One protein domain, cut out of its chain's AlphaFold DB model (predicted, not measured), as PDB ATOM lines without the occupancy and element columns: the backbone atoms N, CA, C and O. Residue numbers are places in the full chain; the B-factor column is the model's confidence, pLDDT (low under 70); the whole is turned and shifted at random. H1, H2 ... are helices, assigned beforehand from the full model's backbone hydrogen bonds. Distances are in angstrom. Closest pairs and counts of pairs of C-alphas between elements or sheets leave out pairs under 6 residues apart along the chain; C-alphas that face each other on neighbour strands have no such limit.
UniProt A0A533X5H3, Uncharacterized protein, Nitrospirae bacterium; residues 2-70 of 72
ATOM      1  N   PRO A   2     -58.063  31.306  37.011       79.25
ATOM      2  CA  PRO A   2     -58.324  30.867  35.630       79.25
ATOM      3  C   PRO A   2     -57.050  30.446  34.882       79.25
ATOM      4  O   PRO A   2     -57.021  29.375  34.294       79.25
ATOM      5  N   VAL A   3     -55.961  31.214  35.008       85.38
ATOM      6  CA  VAL A   3     -54.704  30.939  34.288       85.38
ATOM      7  C   VAL A   3     -54.064  29.603  34.678       85.38
ATOM      8  O   VAL A   3     -53.525  28.918  33.816       85.38
ATOM      9  N   LEU A   4     -54.155  29.200  35.953       86.56
ATOM     10  CA  LEU A   4     -53.604  27.917  36.402       86.56
ATOM     11  C   LEU A   4     -54.346  26.751  35.743       86.56
ATOM     12  O   LEU A   4     -53.710  25.852  35.210       86.56
ATOM     13  N   TYR A   5     -55.679  26.786  35.736       89.38
ATOM     14  CA  TYR A   5     -56.477  25.741  35.094       89.38
ATOM     15  C   TYR A   5     -56.286  25.726  33.576       89.38
ATOM     16  O   TYR A   5     -56.202  24.648  32.996       89.38
ATOM     17  N   THR A   6     -56.133  26.893  32.940       89.06
ATOM     18  CA  THR A   6     -55.748  26.973  31.524       89.06
ATOM     19  C   THR A   6     -54.393  26.309  31.284       89.06
ATOM     20  O   THR A   6     -54.280  25.490  30.380       89.06
ATOM     21  N   MET A   7     -53.382  26.603  32.106       90.56
ATOM     22  CA  MET A   7     -52.053  25.996  31.987       90.56
ATOM     23  C   MET A   7     -52.113  24.477  32.154       90.56
ATOM     24  O   MET A   7     -51.543  23.756  31.345       90.56
ATOM     25  N   VAL A   8     -52.839  23.979  33.159       90.88
ATOM     26  CA  VAL A   8     -53.036  22.536  33.358       90.88
ATOM     27  C   VAL A   8     -53.741  21.912  32.153       90.88
ATOM     28  O   VAL A   8     -53.312  20.867  31.679       90.88
ATOM     29  N   GLY A   9     -54.771  22.568  31.612       91.38
ATOM     30  CA  GLY A   9     -55.446  22.119  30.394       91.38
ATOM     31  C   GLY A   9     -54.504  22.027  29.191       91.38
ATOM     32  O   GLY A   9     -54.541  21.038  28.468       91.38
ATOM     33  N   LEU A  10     -53.614  23.007  29.014       90.31
ATOM     34  CA  LEU A  10     -52.594  22.976  27.962       90.31
ATOM     35  C   LEU A  10     -51.580  21.847  28.184       90.31
ATOM     36  O   LEU A  10     -51.248  21.146  27.240       90.31
ATOM     37  N   LEU A  11     -51.136  21.617  29.421       89.94
ATOM     38  CA  LEU A  11     -50.234  20.504  29.739       89.94
ATOM     39  C   LEU A  11     -50.880  19.139  29.461       89.94
ATOM     40  O   LEU A  11     -50.193  18.207  29.055       89.94
ATOM     41  N   LEU A  12     -52.198  19.014  29.645       91.50
ATOM     42  CA  LEU A  12     -52.932  17.795  29.302       91.50
ATOM     43  C   LEU A  12     -53.020  17.557  27.788       91.50
ATOM     44  O   LEU A  12     -53.123  16.401  27.379       91.50
ATOM     45  N   LEU A  13     -52.943  18.597  26.947       87.81
ATOM     46  CA  LEU A  13     -52.904  18.411  25.489       87.81
ATOM     47  C   LEU A  13     -51.669  17.621  25.049       87.81
ATOM     48  O   LEU A  13     -51.795  16.814  24.136       87.81
ATOM     49  N   ALA A  14     -50.542  17.755  25.750       86.50
ATOM     50  CA  ALA A  14     -49.328  16.989  25.465       86.50
ATOM     51  C   ALA A  14     -49.518  15.465  25.652       86.50
ATOM     52  O   ALA A  14     -48.810  14.670  25.039       86.50
ATOM     53  N   LEU A  15     -50.490  15.033  26.476       85.81
ATOM     54  CA  LEU A  15     -50.881  13.616  26.568       85.81
ATOM     55  C   LEU A  15     -51.767  13.180  25.397       85.81
ATOM     56  O   LEU A  15     -51.693  12.029  24.972       85.81
ATOM     57  N   LEU A  16     -52.643  14.065  24.920       87.94
ATOM     58  CA  LEU A  16     -53.585  13.765  23.837       87.94
ATOM     59  C   LEU A  16     -52.913  13.814  22.462       87.94
ATOM     60  O   LEU A  16     -53.357  13.155  21.525       87.94
ATOM     61  N   ILE A  17     -51.863  14.621  22.352       88.44
ATOM     62  CA  ILE A  17     -51.151  14.925  21.120       88.44
ATOM     63  C   ILE A  17     -49.650  14.753  21.388       88.44
ATOM     64  O   ILE A  17     -48.907  15.734  21.407       88.44
ATOM     65  N   PRO A  18     -49.189  13.519  21.650       87.94
ATOM     66  CA  PRO A  18     -47.782  13.293  21.922       87.94
ATOM     67  C   PRO A  18     -46.938  13.639  20.683       87.94
ATOM     68  O   PRO A  18     -47.339  13.329  19.555       87.94
ATOM     69  N   PRO A  19     -45.757  14.255  20.862       90.38
ATOM     70  CA  PRO A  19     -44.897  14.614  19.749       90.38
ATOM     71  C   PRO A  19     -44.152  13.378  19.236       90.38
ATOM     72  O   PRO A  19     -43.050  13.058  19.691       90.38
ATOM     73  N   TRP A  20     -44.788  12.667  18.308       90.75
ATOM     74  CA  TRP A  20     -44.219  11.487  17.669       90.75
ATOM     75  C   TRP A  20     -43.003  11.833  16.807       90.75
ATOM     76  O   TRP A  20     -42.970  12.844  16.098       90.75
ATOM     77  N   GLU A  21     -42.029  10.941  16.848       90.88
ATOM     78  CA  GLU A  21     -40.806  10.962  16.062       90.88
ATOM     79  C   GLU A  21     -40.657   9.636  15.315       90.88
ATOM     80  O   GLU A  21     -41.207   8.603  15.722       90.88
ATOM     81  N   THR A  22     -39.947   9.689  14.192       89.56
ATOM     82  CA  THR A  22     -39.614   8.521  13.370       89.56
ATOM     83  C   THR A  22     -38.970   7.393  14.191       89.56
ATOM     84  O   THR A  22     -38.321   7.645  15.213       89.56
ATOM     85  N   PRO A  23     -39.138   6.124  13.770       89.00
ATOM     86  CA  PRO A  23     -38.551   4.994  14.475       89.00
ATOM     87  C   PRO A  23     -37.021   5.052  14.600       89.00
ATOM     88  O   PRO A  23     -36.337   5.601  13.726       89.00
ATOM     89  N   PRO A  24     -36.450   4.391  15.627       83.38
ATOM     90  CA  PRO A  24     -35.008   4.238  15.760       83.38
ATOM     91  C   PRO A  24     -34.406   3.588  14.505       83.38
ATOM     92  O   PRO A  24     -34.771   2.477  14.131       83.38
ATOM     93  N   GLY A  25     -33.459   4.272  13.861       85.50
ATOM     94  CA  GLY A  25     -32.808   3.802  12.629       85.50
ATOM     95  C   GLY A  25     -33.171   4.606  11.378       85.50
ATOM     96  O   GLY A  25     -32.505   4.452  10.356       85.50
ATOM     97  N   GLN A  26     -34.157   5.498  11.469       85.44
ATOM     98  CA  GLN A  26     -34.409   6.543  10.479       85.44
ATOM     99  C   GLN A  26     -33.860   7.895  10.967       85.44
ATOM    100  O   GLN A  26     -33.585   8.057  12.161       85.44
ATOM    101  N   PRO A  27     -33.659   8.875  10.069       87.81
ATOM    102  CA  PRO A  27     -33.377  10.245  10.479       87.81
ATOM    103  C   PRO A  27     -34.474  10.762  11.424       87.81
ATOM    104  O   PRO A  27     -35.651  10.520  11.146       87.81
ATOM    105  N   PRO A  28     -34.115  11.447  12.525       85.94
ATOM    106  CA  PRO A  28     -35.079  11.962  13.490       85.94
ATOM    107  C   PRO A  28     -35.918  13.070  12.854       85.94
ATOM    108  O   PRO A  28     -35.416  14.156  12.551       85.94
ATOM    109  N   GLU A  29     -37.202  12.793  12.657       87.50
ATOM    110  CA  GLU A  29     -38.149  13.729  12.061       87.50
ATOM    111  C   GLU A  29     -39.419  13.809  12.899       87.50
ATOM    112  O   GLU A  29     -39.960  12.806  13.368       87.50
ATOM    113  N   PHE A  30     -39.906  15.036  13.081       87.38
ATOM    114  CA  PHE A  30     -41.168  15.271  13.760       87.38
ATOM    115  C   PHE A  30     -42.329  14.884  12.845       87.38
ATOM    116  O   PHE A  30     -42.537  15.503  11.801       87.38
ATOM    117  N   LEU A  31     -43.125  13.903  13.270       86.69
ATOM    118  CA  LEU A  31     -44.240  13.375  12.477       86.69
ATOM    119  C   LEU A  31     -45.488  14.277  12.507       86.69
ATOM    120  O   LEU A  31     -46.450  14.056  11.764       86.69
ATOM    121  N   GLY A  32     -45.493  15.317  13.345       85.69
ATOM    122  CA  GLY A  32     -46.591  16.273  13.416       85.69
ATOM    123  C   GLY A  32     -47.910  15.629  13.831       85.69
ATOM    124  O   GLY A  32     -47.958  14.740  14.675       85.69
ATOM    125  N   PHE A  33     -48.999  16.087  13.215       87.38
ATOM    126  CA  PHE A  33     -50.356  15.592  13.469       87.38
ATOM    127  C   PHE A  33     -50.771  14.442  12.543       87.38
ATOM    128  O   PHE A  33     -51.952  14.100  12.483       87.38
ATOM    129  N   TYR A  34     -49.830  13.842  11.807       83.62
ATOM    130  CA  TYR A  34     -50.149  12.756  10.876       83.62
ATOM    131  C   TYR A  34     -50.826  11.569  11.586       83.62
ATOM    132  O   TYR A  34     -51.728  10.945  11.023       83.62
ATOM    133  N   PHE A  35     -50.487  11.364  12.867       83.75
ATOM    134  CA  PHE A  35     -51.067  10.344  13.744       83.75
ATOM    135  C   PHE A  35     -52.605  10.410  13.887       83.75
ATOM    136  O   PHE A  35     -53.222   9.437  14.313       83.75
ATOM    137  N   ILE A  36     -53.240  11.553  13.579       85.75
ATOM    138  CA  ILE A  36     -54.700  11.731  13.688       85.75
ATOM    139  C   ILE A  36     -55.436  10.954  12.589       85.75
ATOM    140  O   ILE A  36     -56.522  10.428  12.821       85.75
ATOM    141  N   LEU A  37     -54.866  10.922  11.382       88.62
ATOM    142  CA  LEU A  37     -55.488  10.316  10.201       88.62
ATOM    143  C   LEU A  37     -54.927   8.926   9.900       88.62
ATOM    144  O   LEU A  37     -55.645   8.076   9.375       88.62
ATOM    145  N   SER A  38     -53.667   8.701  10.255       82.94
ATOM    146  CA  SER A  38     -52.959   7.447  10.045       82.94
ATOM    147  C   SER A  38     -52.331   7.026  11.366       82.94
ATOM    148  O   SER A  38     -51.688   7.858  11.995       82.94
ATOM    149  N   PRO A  39     -52.475   5.773  11.814       79.56
ATOM    150  CA  PRO A  39     -51.820   5.338  13.037       79.56
ATOM    151  C   PRO A  39     -50.291   5.513  12.929       79.56
ATOM    152  O   PRO A  39     -49.739   5.317  11.841       79.56
ATOM    153  N   PRO A  40     -49.610   5.886  14.031       78.94
ATOM    154  CA  PRO A  40     -48.155   5.953  14.062       78.94
ATOM    155  C   PRO A  40     -47.529   4.612  13.655       78.94
ATOM    156  O   PRO A  40     -48.106   3.550  13.913       78.94
ATOM    157  N   GLU A  41     -46.344   4.649  13.036       82.88
ATOM    158  CA  GLU A  41     -45.595   3.422  12.741       82.88
ATOM    159  C   GLU A  41     -45.339   2.629  14.037       82.88
ATOM    160  O   GLU A  41     -45.128   3.249  15.086       82.88
ATOM    161  N   PRO A  42     -45.337   1.281  14.000       80.38
ATOM    162  CA  PRO A  42     -45.272   0.444  15.203       80.38
ATOM    163  C   PRO A  42     -44.092   0.749  16.134       80.38
ATOM    164  O   PRO A  42     -44.226   0.617  17.347       80.38
ATOM    165  N   ASP A  43     -42.972   1.191  15.561       84.56
ATOM    166  CA  ASP A  43     -41.730   1.494  16.277       84.56
ATOM    167  C   ASP A  43     -41.482   3.004  16.443       84.56
ATOM    168  O   ASP A  43     -40.391   3.419  16.837       84.56
ATOM    169  N   SER A  44     -42.472   3.844  16.130       86.50
ATOM    170  CA  SER A  44     -42.374   5.285  16.375       86.50
ATOM    171  C   SER A  44     -42.322   5.576  17.874       86.50
ATOM    172  O   SER A  44     -42.925   4.891  18.705       86.50
ATOM    173  N   VAL A  45     -41.566   6.608  18.233       90.31
ATOM    174  CA  VAL A  45     -41.280   6.944  19.629       90.31
ATOM    175  C   VAL A  45     -41.781   8.341  19.954       90.31
ATOM    176  O   VAL A  45     -41.879   9.209  19.091       90.31
ATOM    177  N   ILE A  46     -42.101   8.580  21.224       90.25
ATOM    178  CA  ILE A  46     -42.390   9.933  21.699       90.25
ATOM    179  C   ILE A  46     -41.057  10.657  21.874       90.25
ATOM    180  O   ILE A  46     -40.208  10.232  22.664       90.25
ATOM    181  N   SER A  47     -40.882  11.770  21.165       90.19
ATOM    182  CA  SER A  47     -39.639  12.530  21.221       90.19
ATOM    183  C   SER A  47     -39.451  13.181  22.585       90.19
ATOM    184  O   SER A  47     -40.199  14.083  22.978       90.19
ATOM    185  N   ARG A  48     -38.395  12.781  23.303       90.19
ATOM    186  CA  ARG A  48     -38.056  13.368  24.610       90.19
ATOM    187  C   ARG A  48     -37.666  14.844  24.504       90.19
ATOM    188  O   ARG A  48     -37.905  15.620  25.430       90.19
ATOM    189  N   LEU A  49     -37.048  15.234  23.394       90.50
ATOM    190  CA  LEU A  49     -36.649  16.615  23.158       90.50
ATOM    191  C   LEU A  49     -37.879  17.491  22.909       90.50
ATOM    192  O   LEU A  49     -38.042  18.504  23.587       90.50
ATOM    193  N   LEU A  50     -38.770  17.076  22.004       90.50
ATOM    194  CA  LEU A  50     -39.952  17.869  21.658       90.50
ATOM    195  C   LEU A  50     -40.926  17.984  22.832       90.50
ATOM    196  O   LEU A  50     -41.378  19.090  23.112       90.50
ATOM    197  N   ILE A  51     -41.162  16.900  23.586       91.50
ATOM    198  CA  ILE A  51     -42.007  16.972  24.790       91.50
ATOM    199  C   ILE A  51     -41.407  17.915  25.841       91.50
ATOM    200  O   ILE A  51     -42.130  18.641  26.515       91.50
ATOM    201  N   THR A  52     -40.076  17.970  25.966       94.06
ATOM    202  CA  THR A  52     -39.418  18.904  26.892       94.06
ATOM    203  C   THR A  52     -39.627  20.348  26.447       94.06
ATOM    204  O   THR A  52     -39.982  21.189  27.270       94.06
ATOM    205  N   ILE A  53     -39.435  20.634  25.155       92.44
ATOM    206  CA  ILE A  53     -39.675  21.968  24.592       92.44
ATOM    207  C   ILE A  53     -41.130  22.377  24.825       92.44
ATOM    208  O   ILE A  53     -41.374  23.448  25.370       92.44
ATOM    209  N   GLU A  54     -42.084  21.509  24.492       90.94
ATOM    210  CA  GLU A  54     -43.514  21.764  24.656       90.94
ATOM    211  C   GLU A  54     -43.880  22.088  26.110       90.94
ATOM    212  O   GLU A  54     -44.455  23.145  26.388       90.94
ATOM    213  N   LEU A  55     -43.493  21.226  27.057       93.00
ATOM    214  CA  LEU A  55     -43.800  21.415  28.476       93.00
ATOM    215  C   LEU A  55     -43.177  22.704  29.027       93.00
ATOM    216  O   LEU A  55     -43.836  23.439  29.765       93.00
ATOM    217  N   VAL A  56     -41.930  23.006  28.652       94.75
ATOM    218  CA  VAL A  56     -41.247  24.238  29.073       94.75
ATOM    219  C   VAL A  56     -41.934  25.464  28.478       94.75
ATOM    220  O   VAL A  56     -42.197  26.421  29.206       94.75
ATOM    221  N   THR A  57     -42.288  25.445  27.191       93.69
ATOM    222  CA  THR A  57     -42.995  26.552  26.538       93.69
ATOM    223  C   THR A  57     -44.364  26.799  27.173       93.69
ATOM    224  O   THR A  57     -44.687  27.949  27.475       93.69
ATOM    225  N   ILE A  58     -45.149  25.750  27.446       92.75
ATOM    226  CA  ILE A  58     -46.455  25.876  28.111       92.75
ATOM    227  C   ILE A  58     -46.291  26.429  29.529       92.75
ATOM    228  O   ILE A  58     -47.017  27.345  29.921       92.75
ATOM    229  N   ALA A  59     -45.323  25.917  30.295       92.00
ATOM    230  CA  ALA A  59     -45.048  26.399  31.644       92.00
ATOM    231  C   ALA A  59     -44.629  27.879  31.644       92.00
ATOM    232  O   ALA A  59     -45.149  28.668  32.436       92.00
ATOM    233  N   MET A  60     -43.743  28.283  30.726       94.69
ATOM    234  CA  MET A  60     -43.338  29.682  30.557       94.69
ATOM    235  C   MET A  60     -44.523  30.569  30.170       94.69
ATOM    236  O   MET A  60     -44.723  31.621  30.778       94.69
ATOM    237  N   ALA A  61     -45.339  30.148  29.202       91.50
ATOM    238  CA  ALA A  61     -46.531  30.886  28.795       91.50
ATOM    239  C   ALA A  61     -47.506  31.056  29.970       91.50
ATOM    240  O   ALA A  61     -47.958  32.168  30.241       91.50
ATOM    241  N   GLY A  62     -47.773  29.983  30.720       90.88
ATOM    242  CA  GLY A  62     -48.601  30.016  31.925       90.88
ATOM    243  C   GLY A  62     -48.054  30.973  32.984       90.88
ATOM    244  O   GLY A  62     -48.810  31.779  33.533       90.88
ATOM    245  N   PHE A  63     -46.740  30.956  33.219       91.62
ATOM    246  CA  PHE A  63     -46.067  31.882  34.126       91.62
ATOM    247  C   PHE A  63     -46.257  33.343  33.693       91.62
ATOM    248  O   PHE A  63     -46.764  34.151  34.478       91.62
ATOM    249  N   TYR A  64     -45.939  33.686  32.440       92.56
ATOM    250  CA  TYR A  64     -46.082  35.056  31.936       92.56
ATOM    251  C   TYR A  64     -47.536  35.534  31.928       92.56
ATOM    252  O   TYR A  64     -47.814  36.661  32.339       92.56
ATOM    253  N   LEU A  65     -48.484  34.680  31.534       90.25
ATOM    254  CA  LEU A  65     -49.911  35.000  31.588       90.25
ATOM    255  C   LEU A  65     -50.378  35.201  33.033       90.25
ATOM    256  O   LEU A  65     -51.158  36.113  33.306       90.25
ATOM    257  N   SER A  66     -49.884  34.397  33.978       89.56
ATOM    258  CA  SER A  66     -50.250  34.540  35.391       89.56
ATOM    259  C   SER A  66     -49.788  35.882  35.951       89.56
ATOM    260  O   SER A  66     -50.526  36.518  36.700       89.56
ATOM    261  N   TRP A  67     -48.609  36.343  35.526       90.00
ATOM    262  CA  TRP A  67     -48.083  37.652  35.875       90.00
ATOM    263  C   TRP A  67     -48.892  38.782  35.238       90.00
ATOM    264  O   TRP A  67     -49.253  39.732  35.928       90.00
ATOM    265  N   LEU A  68     -49.206  38.674  33.943       90.06
ATOM    266  CA  LEU A  68     -49.973  39.681  33.209       90.06
ATOM    267  C   LEU A  68     -51.374  39.890  33.803       90.06
ATOM    268  O   LEU A  68     -51.829  41.022  33.934       90.06
ATOM    269  N   PHE A  69     -52.039  38.800  34.192       89.25
ATOM    270  CA  PHE A  69     -53.396  38.824  34.745       89.25
ATOM    271  C   PHE A  69     -53.444  38.834  36.277       89.25
ATOM    272  O   PHE A  69     -54.516  38.636  36.862       89.25
ATOM    273  N   ARG A  70     -52.312  39.052  36.957       86.19
ATOM    274  CA  ARG A  70     -52.316  39.167  38.418       86.19
ATOM    275  C   ARG A  70     -53.127  40.399  38.826       86.19
ATOM    276  O   ARG A  70     -52.932  41.492  38.294       86.19
TER     277      ARG A  70
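What this domain is: This is residues 2 to 70 of the 72 residues of an uncharacterized protein of Nitrospirae bacterium (UniProt A0A533X5H3). The domain is a long helical hairpin with a head of loops at one end: H2 and H1 lie side by side, running opposite ways, and residues 17 to 47 make the loose head that joins them. The printed part has 69 residues with two named helices, H1 then H2, and no named strand; the class is all helix. It is loose, with a radius of gyration of the C-alphas of 14.7 A, and spans 47 by 21 by 12 A, only just a rod.

How they stand to each other: H2, residues 48 to 68, touches H1, residues 2 to 16, closest at the C-alphas of Gly 62 and Met 7, 5.3 A apart. They form a helical hairpin, at a shallow tilt of 12 degrees, opposite ways. Every O i to N i+4 pair is within hydrogen-bond range in H2, and 9 of 11 in H1.

Where its parts are: H2 is 30.1 A long and ends at C-alpha 68 (-49.973, 39.681, 33.209). H1 is 21.3 A long and begins at C-alpha 2 (-58.324, 30.867, 35.630).

The domain as a whole: The two C-alphas farthest apart, those of Gly 25 and Arg 70, are 47.9 A apart. The link from H1 to H2, 31 residues, is long. The printed part has no cut, and no printed residue is under 70 in pLDDT.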